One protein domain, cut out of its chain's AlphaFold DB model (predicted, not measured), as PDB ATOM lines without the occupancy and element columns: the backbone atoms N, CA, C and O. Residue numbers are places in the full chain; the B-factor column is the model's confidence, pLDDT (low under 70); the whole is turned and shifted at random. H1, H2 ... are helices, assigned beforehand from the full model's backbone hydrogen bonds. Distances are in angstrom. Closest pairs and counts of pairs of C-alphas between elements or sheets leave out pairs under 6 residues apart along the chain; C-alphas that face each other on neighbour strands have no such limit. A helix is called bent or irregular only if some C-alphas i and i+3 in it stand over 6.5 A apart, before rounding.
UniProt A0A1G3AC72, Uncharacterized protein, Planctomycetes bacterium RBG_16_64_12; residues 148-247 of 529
ATOM      1  N   GLU A 148       6.738 139.731 -24.802       86.56
ATOM      2  CA  GLU A 148       5.974 140.432 -23.784       86.56
ATOM      3  C   GLU A 148       6.831 140.611 -22.528       86.56
ATOM      4  O   GLU A 148       7.435 139.669 -22.008       86.56
ATOM      5  N   THR A 149       6.891 141.840 -22.009       92.44
ATOM      6  CA  THR A 149       7.710 142.160 -20.829       92.44
ATOM      7  C   THR A 149       7.443 141.230 -19.637       92.44
ATOM      8  O   THR A 149       8.418 140.780 -19.030       92.44
ATOM      9  N   PRO A 150       6.186 140.877 -19.291       93.75
ATOM     10  CA  PRO A 150       5.920 139.917 -18.222       93.75
ATOM     11  C   PRO A 150       6.603 138.555 -18.412       93.75
ATOM     12  O   PRO A 150       7.101 137.998 -17.435       93.75
ATOM     13  N   GLU A 151       6.678 138.040 -19.644       93.38
ATOM     14  CA  GLU A 151       7.300 136.743 -19.946       93.38
ATOM     15  C   GLU A 151       8.812 136.785 -19.721       93.38
ATOM     16  O   GLU A 151       9.381 135.896 -19.085       93.38
ATOM     17  N   VAL A 152       9.464 137.856 -20.182       94.69
ATOM     18  CA  VAL A 152      10.910 138.041 -20.002       94.69
ATOM     19  C   VAL A 152      11.255 138.195 -18.522       94.69
ATOM     20  O   VAL A 152      12.207 137.585 -18.035       94.69
ATOM     21  N   ILE A 153      10.462 138.960 -17.769       96.06
ATOM     22  CA  ILE A 153      10.670 139.141 -16.328       96.06
ATOM     23  C   ILE A 153      10.449 137.837 -15.557       96.06
ATOM     24  O   ILE A 153      11.214 137.536 -14.638       96.06
ATOM     25  N   ASP A 154       9.432 137.049 -15.914       95.31
ATOM     26  CA  ASP A 154       9.200 135.733 -15.317       95.31
ATOM     27  C   ASP A 154      10.363 134.769 -15.600       95.31
ATOM     28  O   ASP A 154      10.860 134.111 -14.682       95.31
ATOM     29  N   ALA A 155      10.877 134.759 -16.834       94.81
ATOM     30  CA  ALA A 155      12.068 133.995 -17.187       94.81
ATOM     31  C   ALA A 155      13.279 134.408 -16.332       94.81
ATOM     32  O   ALA A 155      13.921 133.551 -15.722       94.81
ATOM     33  N   LEU A 156      13.555 135.710 -16.194       96.44
ATOM     34  CA  LEU A 156      14.659 136.199 -15.358       96.44
ATOM     35  C   LEU A 156      14.500 135.812 -13.877       96.44
ATOM     36  O   LEU A 156      15.488 135.482 -13.221       96.44
ATOM     37  N   ARG A 157      13.273 135.805 -13.341       96.06
ATOM     38  CA  ARG A 157      12.996 135.362 -11.961       96.06
ATOM     39  C   ARG A 157      13.227 133.869 -11.776       96.06
ATOM     40  O   ARG A 157      13.866 133.478 -10.803       96.06
ATOM     41  N   LYS A 158      12.758 133.036 -12.712       95.62
ATOM     42  CA  LYS A 158      13.000 131.580 -12.704       95.62
ATOM     43  C   LYS A 158      14.492 131.257 -12.738       95.62
ATOM     44  O   LYS A 158      14.940 130.353 -12.038       95.62
ATOM     45  N   LEU A 159      15.260 132.047 -13.486       95.19
ATOM     46  CA  LEU A 159      16.720 131.960 -13.553       95.19
ATOM     47  C   LEU A 159      17.432 132.600 -12.346       95.19
ATOM     48  O   LEU A 159      18.657 132.581 -12.293       95.19
ATOM     49  N   LYS A 160      16.694 133.154 -11.370       95.56
ATOM     50  CA  LYS A 160      17.221 133.878 -10.194       95.56
ATOM     51  C   LYS A 160      18.119 135.073 -10.555       95.56
ATOM     52  O   LYS A 160      18.941 135.512  -9.753       95.56
ATOM     53  N   ALA A 161      17.938 135.620 -11.754       95.12
ATOM     54  CA  ALA A 161      18.718 136.731 -12.278       95.12
ATOM     55  C   ALA A 161      18.098 138.102 -11.980       95.12
ATOM     56  O   ALA A 161      18.749 139.118 -12.179       95.12
ATOM     57  N   PHE A 162      16.856 138.165 -11.495       94.25
ATOM     58  CA  PHE A 162      16.173 139.437 -11.272       94.25
ATOM     59  C   PHE A 162      15.400 139.474  -9.958       94.25
ATOM     60  O   PHE A 162      14.468 138.695  -9.750       94.25
ATOM     61  N   ASP A 163      15.741 140.455  -9.121       86.00
ATOM     62  CA  ASP A 163      15.016 140.777  -7.895       86.00
ATOM     63  C   ASP A 163      14.066 141.951  -8.137       86.00
ATOM     64  O   ASP A 163      14.377 142.916  -8.841       86.00
ATOM     65  N   ASN A 164      12.898 141.936  -7.497       84.19
ATOM     66  CA  ASN A 164      11.924 143.011  -7.673       84.19
ATOM     67  C   ASN A 164      12.229 144.271  -6.831       84.19
ATOM     68  O   ASN A 164      11.303 144.978  -6.444       84.19
ATOM     69  N   ALA A 165      13.505 144.585  -6.585       85.56
ATOM     70  CA  ALA A 165      13.916 145.757  -5.813       85.56
ATOM     71  C   ALA A 165      13.366 147.066  -6.426       85.56
ATOM     72  O   ALA A 165      13.272 147.178  -7.655       85.56
ATOM     73  N   PRO A 166      12.946 148.049  -5.613       83.62
ATOM     74  CA  PRO A 166      12.418 149.308  -6.125       83.62
ATOM     75  C   PRO A 166      13.487 150.067  -6.918       83.62
ATOM     76  O   PRO A 166      14.640 150.150  -6.511       83.62
ATOM     77  N   CYS A 167      13.084 150.636  -8.053       85.88
ATOM     78  CA  CYS A 167      13.950 151.416  -8.927       85.88
ATOM     79  C   CYS A 167      13.195 152.649  -9.434       85.88
ATOM     80  O   CYS A 167      12.145 152.528 -10.076       85.88
ATOM     81  N   SER A 168      13.709 153.841  -9.124       85.69
ATOM     82  CA  SER A 168      13.053 155.116  -9.440       85.69
ATOM     83  C   SER A 168      13.660 155.859 -10.632       85.69
ATOM     84  O   SER A 168      13.002 156.733 -11.192       85.69
ATOM     85  N   THR A 169      14.876 155.509 -11.051       94.62
ATOM     86  CA  THR A 169      15.621 156.213 -12.105       94.62
ATOM     87  C   THR A 169      16.036 155.255 -13.217       94.62
ATOM     88  O   THR A 169      16.142 154.052 -12.996       94.62
ATOM     89  N   LEU A 170      16.295 155.776 -14.421       95.50
ATOM     90  CA  LEU A 170      16.858 154.967 -15.510       95.50
ATOM     91  C   LEU A 170      18.287 154.491 -15.198       95.50
ATOM     92  O   LEU A 170      18.661 153.402 -15.616       95.50
ATOM     93  N   GLY A 171      19.046 155.246 -14.394       96.56
ATOM     94  CA  GLY A 171      20.334 154.789 -13.862       96.56
ATOM     95  C   GLY A 171      20.184 153.531 -13.004       96.56
ATOM     96  O   GLY A 171      20.845 152.536 -13.260       96.56
ATOM     97  N   GLY A 172      19.209 153.504 -12.090       96.25
ATOM     98  CA  GLY A 172      18.924 152.290 -11.322       96.25
ATOM     99  C   GLY A 172      18.434 151.122 -12.190       96.25
ATOM    100  O   GLY A 172      18.675 149.965 -11.856       96.25
ATOM    101  N   VAL A 173      17.769 151.399 -13.323       97.06
ATOM    102  CA  VAL A 173      17.401 150.354 -14.291       97.06
ATOM    103  C   VAL A 173      18.663 149.789 -14.932       97.06
ATOM    104  O   VAL A 173      18.784 148.571 -15.023       97.06
ATOM    105  N   ARG A 174      19.611 150.651 -15.321       97.06
ATOM    106  CA  ARG A 174      20.905 150.244 -15.874       97.06
ATOM    107  C   ARG A 174      21.662 149.338 -14.904       97.06
ATOM    108  O   ARG A 174      22.085 148.258 -15.312       97.06
ATOM    109  N   ASP A 175      21.728 149.725 -13.634       96.31
ATOM    110  CA  ASP A 175      22.361 148.933 -12.577       96.31
ATOM    111  C   ASP A 175      21.676 147.569 -12.407       96.31
ATOM    112  O   ASP A 175      22.337 146.533 -12.324       96.31
ATOM    113  N   ALA A 176      20.338 147.542 -12.417       96.75
ATOM    114  CA  ALA A 176      19.567 146.304 -12.337       96.75
ATOM    115  C   ALA A 176      19.777 145.398 -13.563       96.75
ATOM    116  O   ALA A 176      19.810 144.175 -13.421       96.75
ATOM    117  N   THR A 177      19.935 145.971 -14.759       97.56
ATOM    118  CA  THR A 177      20.281 145.225 -15.976       97.56
ATOM    119  C   THR A 177      21.665 144.598 -15.871       97.56
ATOM    120  O   THR A 177      21.819 143.419 -16.190       97.56
ATOM    121  N   ASP A 178      22.666 145.347 -15.410       97.12
ATOM    122  CA  ASP A 178      24.030 144.831 -15.268       97.12
ATOM    123  C   ASP A 178      24.139 143.781 -14.153       97.12
ATOM    124  O   ASP A 178      24.833 142.778 -14.320       97.12
ATOM    125  N   GLU A 179      23.404 143.941 -13.049       96.94
ATOM    126  CA  GLU A 179      23.261 142.895 -12.030       96.94
ATOM    127  C   GLU A 179      22.612 141.634 -12.614       96.94
ATOM    128  O   GLU A 179      23.127 140.534 -12.410       96.94
ATOM    129  N   ALA A 180      21.532 141.774 -13.391       97.12
ATOM    130  CA  ALA A 180      20.882 140.629 -14.020       97.12
ATOM    131  C   ALA A 180      21.826 139.888 -14.974       97.12
ATOM    132  O   ALA A 180      21.936 138.664 -14.911       97.12
ATOM    133  N   LEU A 181      22.575 140.625 -15.799       97.44
ATOM    134  CA  LEU A 181      23.610 140.050 -16.654       97.44
ATOM    135  C   LEU A 181      24.723 139.373 -15.841       97.44
ATOM    136  O   LEU A 181      25.219 138.338 -16.268       97.44
ATOM    137  N   ARG A 182      25.121 139.889 -14.674       97.06
ATOM    138  CA  ARG A 182      26.123 139.217 -13.824       97.06
ATOM    139  C   ARG A 182      25.622 137.916 -13.201       97.06
ATOM    140  O   ARG A 182      26.424 137.010 -12.999       97.06
ATOM    141  N   ARG A 183      24.330 137.822 -12.881       97.12
ATOM    142  CA  ARG A 183      23.732 136.623 -12.265       97.12
ATOM    143  C   ARG A 183      23.445 135.504 -13.259       97.12
ATOM    144  O   ARG A 183      23.451 134.340 -12.868       97.12
ATOM    145  N   LEU A 184      23.170 135.846 -14.517       97.44
ATOM    146  CA  LEU A 184      22.983 134.858 -15.578       97.44
ATOM    147  C   LEU A 184      24.298 134.129 -15.872       97.44
ATOM    148  O   LEU A 184      25.348 134.757 -16.012       97.44
ATOM    149  N   THR A 185      24.230 132.811 -16.051       96.56
ATOM    150  CA  THR A 185      25.354 132.050 -16.609       96.56
ATOM    151  C   THR A 185      25.562 132.413 -18.082       96.56
ATOM    152  O   THR A 185      24.634 132.845 -18.765       96.56
ATOM    153  N   GLU A 186      26.767 132.210 -18.616       95.56
ATOM    154  CA  GLU A 186      27.046 132.490 -20.034       95.56
ATOM    155  C   GLU A 186      26.163 131.661 -20.984       95.56
ATOM    156  O   GLU A 186      25.664 132.185 -21.978       95.56
ATOM    157  N   GLU A 187      25.858 130.411 -20.623       93.88
ATOM    158  CA  GLU A 187      24.902 129.569 -21.356       93.88
ATOM    159  C   GLU A 187      23.499 130.190 -21.382       93.88
ATOM    160  O   GLU A 187      22.862 130.276 -22.433       93.88
ATOM    161  N   GLN A 188      23.025 130.685 -20.230       95.56
ATOM    162  CA  GLN A 188      21.733 131.362 -20.132       95.56
ATOM    163  C   GLN A 188      21.710 132.645 -20.967       95.56
ATOM    164  O   GLN A 188      20.693 132.930 -21.594       95.56
ATOM    165  N   LYS A 189      22.816 133.399 -21.029       96.81
ATOM    166  CA  LYS A 189      22.924 134.595 -21.881       96.81
ATOM    167  C   LYS A 189      22.827 134.242 -23.362       96.81
ATOM    168  O   LYS A 189      22.043 134.870 -24.070       96.81
ATOM    169  N   VAL A 190      23.568 133.225 -23.818       94.50
ATOM    170  CA  VAL A 190      23.515 132.721 -25.205       94.50
ATOM    171  C   VAL A 190      22.101 132.260 -25.556       94.50
ATOM    172  O   VAL A 190      21.570 132.613 -26.613       94.50
ATOM    173  N   TRP A 191      21.457 131.513 -24.659       92.31
ATOM    174  CA  TRP A 191      20.082 131.064 -24.852       92.31
ATOM    175  C   TRP A 191      19.100 132.239 -24.929       92.31
ATOM    176  O   TRP A 191      18.279 132.287 -25.848       92.31
ATOM    177  N   LEU A 192      19.201 133.194 -24.001       94.25
ATOM    178  CA  LEU A 192      18.271 134.313 -23.875       94.25
ATOM    179  C   LEU A 192      18.360 135.259 -25.071       94.25
ATOM    180  O   LEU A 192      17.330 135.583 -25.655       94.25
ATOM    181  N   VAL A 193      19.571 135.633 -25.503       94.56
ATOM    182  CA  VAL A 193      19.735 136.455 -26.713       94.56
ATOM    183  C   VAL A 193      19.232 135.724 -27.957       94.56
ATOM    184  O   VAL A 193      18.596 136.339 -28.809       94.56
ATOM    185  N   SER A 194      19.426 134.402 -28.035       91.75
ATOM    186  CA  SER A 194      18.912 133.598 -29.149       91.75
ATOM    187  C   SER A 194      17.382 133.576 -29.195       91.75
ATOM    188  O   SER A 194      16.817 133.614 -30.288       91.75
ATOM    189  N   GLN A 195      16.704 133.538 -28.039       89.69
ATOM    190  CA  GLN A 195      15.244 133.690 -27.989       89.69
ATOM    191  C   GLN A 195      14.842 135.105 -28.403       89.69
ATOM    192  O   GLN A 195      14.153 135.272 -29.402       89.69
ATOM    193  N   LEU A 196      15.316 136.120 -27.673       90.56
ATOM    194  CA  LEU A 196      14.861 137.505 -27.815       90.56
ATOM    195  C   LEU A 196      15.089 138.058 -29.226       90.56
ATOM    196  O   LEU A 196      14.262 138.808 -29.745       90.56
ATOM    197  N   MET A 197      16.183 137.655 -29.877       87.94
ATOM    198  CA  MET A 197      16.516 138.081 -31.239       87.94
ATOM    199  C   MET A 197      15.880 137.217 -32.330       87.94
ATOM    200  O   MET A 197      16.093 137.480 -33.512       87.94
ATOM    201  N   GLY A 198      15.087 136.208 -31.963       85.88
ATOM    202  CA  GLY A 198      14.404 135.338 -32.915       85.88
ATOM    203  C   GLY A 198      15.370 134.520 -33.770       85.88
ATOM    204  O   GLY A 198      15.120 134.331 -34.959       85.88
ATOM    205  N   VAL A 199      16.482 134.050 -33.192       86.50
ATOM    206  CA  VAL A 199      17.426 133.178 -33.902       86.50
ATOM    207  C   VAL A 199      16.710 131.881 -34.266       86.50
ATOM    208  O   VAL A 199      16.226 131.152 -33.386       86.50
ATOM    209  N   TYR A 200      16.649 131.588 -35.568       79.56
ATOM    210  CA  TYR A 200      15.968 130.403 -36.081       79.56
ATOM    211  C   TYR A 200      16.509 129.124 -35.434       79.56
ATOM    212  O   TYR A 200      17.715 128.952 -35.254       79.56
ATOM    213  N   GLY A 201      15.601 128.199 -35.105       80.56
ATOM    214  CA  GLY A 201      15.923 126.998 -34.328       80.56
ATOM    215  C   GLY A 201      17.047 126.141 -34.918       80.56
ATOM    216  O   GLY A 201      17.804 125.545 -34.158       80.56
ATOM    217  N   HIS A 202      17.204 126.131 -36.247       87.94
ATOM    218  CA  HIS A 202      18.240 125.357 -36.934       87.94
ATOM    219  C   HIS A 202      19.668 125.884 -36.716       87.94
ATOM    220  O   HIS A 202      20.601 125.094 -36.807       87.94
ATOM    221  N   TYR A 203      19.856 127.162 -36.362       89.81
ATOM    222  CA  TYR A 203      21.183 127.707 -36.034       89.81
ATOM    223  C   TYR A 203      21.632 127.374 -34.605       89.81
ATOM    224  O   TYR A 203      22.822 127.410 -34.299       89.81
ATOM    225  N   ARG A 204      20.706 127.033 -33.698       87.19
ATOM    226  CA  ARG A 204      21.026 126.828 -32.272       87.19
ATOM    227  C   ARG A 204      22.063 125.726 -32.019       87.19
ATOM    228  O   ARG A 204      22.971 125.978 -31.229       87.19
ATOM    229  N   PRO A 205      21.988 124.538 -32.658       90.81
ATOM    230  CA  PRO A 205      22.994 123.499 -32.454       90.81
ATOM    231  C   PRO A 205      24.396 123.946 -32.875       90.81
ATOM    232  O   PRO A 205      25.372 123.579 -32.229       90.81
ATOM    233  N   GLU A 206      24.500 124.736 -33.943       94.31
ATOM    234  CA  GLU A 206      25.770 125.262 -34.442       94.31
ATOM    235  C   GLU A 206      26.357 126.311 -33.492       94.31
ATOM    236  O   GLU A 206      27.523 126.207 -33.112       94.31
ATOM    237  N   ILE A 207      25.531 127.252 -33.025       94.69
ATOM    238  CA  ILE A 207      25.929 128.282 -32.053       94.69
ATOM    239  C   ILE A 207      26.441 127.642 -30.758       94.69
ATOM    240  O   ILE A 207      27.510 128.011 -30.272       94.69
ATOM    241  N   LEU A 208      25.707 126.665 -30.212       91.94
ATOM    242  CA  LEU A 208      26.100 125.982 -28.977       91.94
ATOM    243  C   LEU A 208      27.395 125.191 -29.161       91.94
ATOM    244  O   LEU A 208      28.314 125.361 -28.366       91.94
ATOM    245  N   LYS A 209      27.520 124.408 -30.242       93.62
ATOM    246  CA  LYS A 209      28.769 123.695 -30.552       93.62
ATOM    247  C   LYS A 209      29.947 124.659 -30.639       93.62
ATOM    248  O   LYS A 209      30.977 124.411 -30.021       93.62
ATOM    249  N   ARG A 210      29.806 125.770 -31.369       94.81
ATOM    250  CA  ARG A 210      30.855 126.793 -31.492       94.81
ATOM    251  C   ARG A 210      31.244 127.356 -30.126       94.81
ATOM    252  O   ARG A 210      32.431 127.487 -29.842       94.81
ATOM    253  N   TRP A 211      30.263 127.685 -29.290       95.44
ATOM    254  CA  TRP A 211      30.506 128.216 -27.950       95.44
ATOM    255  C   TRP A 211      31.257 127.217 -27.061       95.44
ATOM    256  O   TRP A 211      32.222 127.589 -26.391       95.44
ATOM    257  N   GLU A 212      30.881 125.939 -27.112       93.25
ATOM    258  CA  GLU A 212      31.559 124.867 -26.381       93.25
ATOM    259  C   GLU A 212      32.993 124.640 -26.867       93.25
ATOM    260  O   GLU A 212      33.912 124.607 -26.049       93.25
ATOM    261  N   TYR A 213      33.207 124.559 -28.185       92.88
ATOM    262  CA  TYR A 213      34.546 124.435 -28.774       92.88
ATOM    263  C   TYR A 213      35.426 125.659 -28.499       92.88
ATOM    264  O   TYR A 213      36.636 125.523 -28.335       92.88
ATOM    265  N   GLY A 214      34.826 126.845 -28.393       87.50
ATOM    266  CA  GLY A 214      35.487 128.094 -28.011       87.50
ATOM    267  C   GLY A 214      35.771 128.229 -26.511       87.50
ATOM    268  O   GLY A 214      36.011 129.342 -26.041       87.50
ATOM    269  N   GLY A 215      35.693 127.136 -25.745       92.00
ATOM    270  CA  GLY A 215      36.018 127.106 -24.319       92.00
ATOM    271  C   GLY A 215      34.959 127.731 -23.414       92.00
ATOM    272  O   GLY A 215      35.272 128.069 -22.275       92.00
ATOM    273  N   ARG A 216      33.719 127.897 -23.900       92.81
ATOM    274  CA  ARG A 216      32.610 128.513 -23.152       92.81
ATOM    275  C   ARG A 216      32.955 129.913 -22.633       92.81
ATOM    276  O   ARG A 216      32.661 130.262 -21.490       92.81
ATOM    277  N   SER A 217      33.605 130.705 -23.486       94.19
ATOM    278  CA  SER A 217      33.957 132.098 -23.198       94.19
ATOM    279  C   SER A 217      32.724 132.959 -22.900       94.19
ATOM    280  O   SER A 217      31.584 132.573 -23.178       94.19
ATOM    281  N   THR A 218      32.949 134.138 -22.314       96.69
ATOM    282  CA  THR A 218      31.862 135.083 -22.029       96.69
ATOM    283  C   THR A 218      31.143 135.490 -23.312       96.69
ATOM    284  O   THR A 218      31.778 135.595 -24.361       96.69
ATOM    285  N   LEU A 219      29.842 135.789 -23.245       96.56
ATOM    286  CA  LEU A 219      29.067 136.257 -24.398       96.56
ATOM    287  C   LEU A 219      29.709 137.503 -25.030       96.56
ATOM    288  O   LEU A 219      29.713 137.642 -26.248       96.56
ATOM    289  N   GLU A 220      30.304 138.371 -24.211       96.00
ATOM    290  CA  GLU A 220      31.046 139.556 -24.655       96.00
ATOM    291  C   GLU A 220      32.251 139.217 -25.538       96.00
ATOM    292  O   GLU A 220      32.503 139.933 -26.498       96.00
ATOM    293  N   THR A 221      32.961 138.125 -25.253       95.50
ATOM    294  CA  THR A 221      34.099 137.668 -26.070       95.50
ATOM    295  C   THR A 221      33.624 136.829 -27.257       95.50
ATOM    296  O   THR A 221      34.128 136.953 -28.368       95.50
ATOM    297  N   PHE A 222      32.634 135.967 -27.024       96.00
ATOM    298  CA  PHE A 222      32.120 135.001 -27.990       96.00
ATOM    299  C   PHE A 222      31.330 135.649 -29.139       96.00
ATOM    300  O   PHE A 222      31.458 135.224 -30.295       96.00
ATOM    301  N   ALA A 223      30.497 136.640 -28.806       97.12
ATOM    302  CA  ALA A 223      29.610 137.366 -29.712       97.12
ATOM    303  C   ALA A 223      29.360 138.805 -29.190       97.12
ATOM    304  O   ALA A 223      28.281 139.097 -28.657       97.12
ATOM    305  N   PRO A 224      30.339 139.726 -29.339       97.31
ATOM    306  CA  PRO A 224      30.296 141.061 -28.732       97.31
ATOM    307  C   PRO A 224      29.031 141.860 -29.065       97.31
ATOM    308  O   PRO A 224      28.430 142.483 -28.188       97.31
ATOM    309  N   TYR A 225      28.583 141.809 -30.325       98.12
ATOM    310  CA  TYR A 225      27.370 142.502 -30.756       98.12
ATOM    311  C   TYR A 225      26.102 141.902 -30.143       98.12
ATOM    312  O   TYR A 225      25.254 142.641 -29.647       98.12
ATOM    313  N   ALA A 226      25.996 140.571 -30.092       97.88
ATOM    314  CA  ALA A 226      24.872 139.912 -29.429       97.88
ATOM    315  C   ALA A 226      24.824 140.252 -27.928       97.88
ATOM    316  O   ALA A 226      23.744 140.483 -27.387       97.88
ATOM    317  N   SER A 227      25.983 140.358 -27.268       98.00
ATOM    318  CA  SER A 227      26.068 140.817 -25.876       98.00
ATOM    319  C   SER A 227      25.532 142.241 -25.699       98.00
ATOM    320  O   SER A 227      24.706 142.502 -24.820       98.00
ATOM    321  N   PHE A 228      25.955 143.163 -26.572       98.31
ATOM    322  CA  PHE A 228      25.482 144.546 -26.570       98.31
ATOM    323  C   PHE A 228      23.959 144.627 -26.751       98.31
ATOM    324  O   PHE A 228      23.274 145.301 -25.982       98.31
ATOM    325  N   VAL A 229      23.414 143.893 -27.721       97.69
ATOM    326  CA  VAL A 229      21.973 143.873 -27.998       97.69
ATOM    327  C   VAL A 229      21.178 143.257 -26.845       97.69
ATOM    328  O   VAL A 229      20.151 143.811 -26.459       97.69
ATOM    329  N   LEU A 230      21.664 142.166 -26.239       97.94
ATOM    330  CA  LEU A 230      21.026 141.564 -25.065       97.94
ATOM    331  C   LEU A 230      20.902 142.574 -23.921       97.94
ATOM    332  O   LEU A 230      19.845 142.687 -23.305       97.94
ATOM    333  N   ARG A 231      21.963 143.336 -23.653       98.44
ATOM    334  CA  ARG A 231      21.969 144.371 -22.614       98.44
ATOM    335  C   ARG A 231      20.912 145.447 -22.867       98.44
ATOM    336  O   ARG A 231      20.190 145.806 -21.940       98.44
ATOM    337  N   VAL A 232      20.798 145.936 -24.101       97.81
ATOM    338  CA  VAL A 232      19.777 146.923 -24.488       97.81
ATOM    339  C   VAL A 232      18.360 146.349 -24.336       97.81
ATOM    340  O   VAL A 232      17.498 147.006 -23.751       97.81
ATOM    341  N   GLU A 233      18.114 145.121 -24.802       95.94
ATOM    342  CA  GLU A 233      16.781 144.497 -24.737       95.94
ATOM    343  C   GLU A 233      16.355 144.226 -23.281       95.94
ATOM    344  O   GLU A 233      15.227 144.528 -22.885       95.94
ATOM    345  N   LEU A 234      17.270 143.738 -22.434       97.19
ATOM    346  CA  LEU A 234      16.994 143.544 -21.006       97.19
ATOM    347  C   LEU A 234      16.756 144.864 -20.271       97.19
ATOM    348  O   LEU A 234      15.883 144.922 -19.402       97.19
ATOM    349  N   PHE A 235      17.486 145.923 -20.625       97.81
ATOM    350  CA  PHE A 235      17.229 147.254 -20.086       97.81
ATOM    351  C   PHE A 235      15.800 147.703 -20.375       97.81
ATOM    352  O   PHE A 235      15.106 148.123 -19.449       97.81
ATOM    353  N   TYR A 236      15.328 147.553 -21.617       96.50
ATOM    354  CA  TYR A 236      13.952 147.889 -21.976       96.50
ATOM    355  C   TYR A 236      12.934 147.108 -21.129       96.50
ATOM    356  O   TYR A 236      12.061 147.718 -20.510       96.50
ATOM    357  N   HIS A 237      13.055 145.779 -21.041       95.88
ATOM    358  CA  HIS A 237      12.088 144.968 -20.293       95.88
ATOM    359  C   HIS A 237      12.073 145.305 -18.799       95.88
ATOM    360  O   HIS A 237      11.003 145.411 -18.196       95.88
ATOM    361  N   ILE A 238      13.240 145.536 -18.192       96.38
ATOM    362  CA  ILE A 238      13.319 145.952 -16.790       96.38
ATOM    363  C   ILE A 238      12.729 147.360 -16.615       96.38
ATOM    364  O   ILE A 238      11.956 147.575 -15.680       96.38
ATOM    365  N   ALA A 239      13.021 148.303 -17.516       96.00
ATOM    366  CA  ALA A 239      12.453 149.649 -17.478       96.00
ATOM    367  C   ALA A 239      10.920 149.614 -17.565       96.00
ATOM    368  O   ALA A 239      10.238 150.253 -16.761       96.00
ATOM    369  N   ALA A 240      10.383 148.831 -18.503       94.62
ATOM    370  CA  ALA A 240       8.952 148.658 -18.702       94.62
ATOM    371  C   ALA A 240       8.283 148.019 -17.476       94.62
ATOM    372  O   ALA A 240       7.295 148.543 -16.965       94.62
ATOM    373  N   HIS A 241       8.873 146.956 -16.919       94.94
ATOM    374  CA  HIS A 241       8.382 146.305 -15.696       94.94
ATOM    375  C   HIS A 241       8.357 147.242 -14.483       94.94
ATOM    376  O   HIS A 241       7.471 147.160 -13.635       94.94
ATOM    377  N   LYS A 242       9.320 148.165 -14.391       94.00
ATOM    378  CA  LYS A 242       9.382 149.180 -13.327       94.00
ATOM    379  C   LYS A 242       8.512 150.413 -13.605       94.00
ATOM    380  O   LYS A 242       8.600 151.383 -12.850       94.00
ATOM    381  N   GLY A 243       7.710 150.405 -14.672       92.50
ATOM    382  CA  GLY A 243       6.861 151.532 -15.064       92.50
ATOM    383  C   GLY A 243       7.647 152.773 -15.497       92.50
ATOM    384  O   GLY A 243       7.147 153.888 -15.385       92.50
ATOM    385  N   ARG A 244       8.902 152.602 -15.938       94.12
ATOM    386  CA  ARG A 244       9.776 153.684 -16.428       94.12
ATOM    387  C   ARG A 244       9.703 153.862 -17.938       94.12
ATOM    388  O   ARG A 244      10.106 154.912 -18.429       94.12
ATOM    389  N   MET A 245       9.185 152.863 -18.648       92.94
ATOM    390  CA  MET A 245       8.927 152.905 -20.083       92.94
ATOM    391  C   MET A 245       7.581 152.254 -20.401       92.94
ATOM    392  O   MET A 245       7.135 151.358 -19.684       92.94
ATOM    393  N   SER A 246       6.924 152.709 -21.463       90.44
ATOM    394  CA  SER A 246       5.711 152.085 -21.990       90.44
ATOM    395  C   SER A 246       6.047 151.069 -23.083       90.44
ATOM    396  O   SER A 246       7.123 151.111 -23.680       90.44
ATOM    397  N   ALA A 247       5.100 150.180 -23.391       85.44
ATOM    398  CA  ALA A 247       5.267 149.199 -24.463       85.44
ATOM    399  C   ALA A 247       5.506 149.849 -25.840       85.44
ATOM    400  O   ALA A 247       6.270 149.329 -26.650       85.44
TER     401      ALA A 247
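AT A GLANCE: This is residues 148 to 247 of the 529 residues of an uncharacterized protein of Planctomycetes bacterium RBG_16_64_12 (UniProt A0A1G3AC72). The longest helix, H6, makes the core of an elongated body: H1 and H3 pack on one side of it, one toward its last residues and one toward its first, and H2 crosses it on another side, while the four-residue H5 makes a corner at its first residues. H4 lies beyond H3, running back along it with few contacts, and makes one end of the long axis; the other end is reached by the long link between H1 and H2, at Ser 168. The printed part has 100 residues with six named helices, H1 to H6 in order along it, and no named strand; the class is all helix. The whole is compact, with a radius of gyration of the C-alphas of 13.8 A, and spans 42 by 23 by 22 A along its three main axes.

HOW THE PARTS SIT: H1, residues 149 to 158, touches the hub H6, residues 224 to 241, which touches four other helices. These two stand about perpendicular at 74 degrees; their closest C-alphas, those of Thr 149 and His 237, are 5.2 A apart, and H6 touches H1 with residues 237 to 241 alone. H2, residues 170 to 183, is close to H1 but not clearly touching it, with the closest C-alphas, Leu 156 and Ala 180, 7.8 A apart. H2 touches residues 231 to 239 of H6 at a steep tilt of 57 degrees, opposite ways; the closest C-alphas are those of Thr 177 and Phe 235, at 5.5 A. H3, residues 186 to 196, touches residues 226 to 233 of H6, with the C-alphas of Val 193 and Leu 230 closest at 5.5 A. They run the same way at a steep tilt of 69 degrees, only just short of about perpendicular. H1 and H3 are near each other. H4, residues 201 to 213, touches no helix; it is close to H3 but not clearly touching, at a shallow tilt of 20 degrees, opposite ways, and the closest C-alphas, Ser 194 and Arg 204, are 7.7 A apart. H5, residues 219 to 222, only just touches H3, with 3 pairs of C-alphas within 8 A, the closest being Glu 186 and Leu 219 at 6.1 A. H5 and H6 touch only at the corner by their link, where the C-alphas of Glu 220 and Ser 227 come closest at 5.3 A. H4 and H6 are apart, and so are H1 and H4. The helix packing is mostly crossed, with none of 3 tilted pairs that touch at a shallow tilt. In H1, H2, H3 and H6 every O i to N i+4 pair is within hydrogen-bond range; in H4 it is 7 of 9, and H5 is too short for such a pair.

IN THESE COORDINATES: H1, residues 149 to 158, begins at C-alpha 149 at (7.710, 142.160, -20.829) and is 14.4 A long from first to last C-alpha. H2, residues 170 to 183, is 19.9 A long, and H3, residues 186 to 196, is 15.3 A long. H4, residues 201 to 213, measures 19.6 A and ends at C-alpha 213 at (34.546, 124.435, -28.774); it is irregular, but only just, with C-alphas 202 and 205 at 6.8 A. H5, residues 219 to 222, measures 4.9 A. H6, residues 224 to 241, is 26.0 A long and ends at C-alpha 241 at (8.382, 146.305, -15.696).

THE WHOLE: The two C-alphas farthest apart, those of Ser 168 and Tyr 213, are 42.2 A apart, while the first and last printed C-alphas, Glu 148 and Ala 247, are 8.8 A apart. The printed part has no cut. The link from H1 to H2, of 11 residues, is long; the other four are tight. The mean pLDDT of the printed part is 93.7, and no printed residue is under 70.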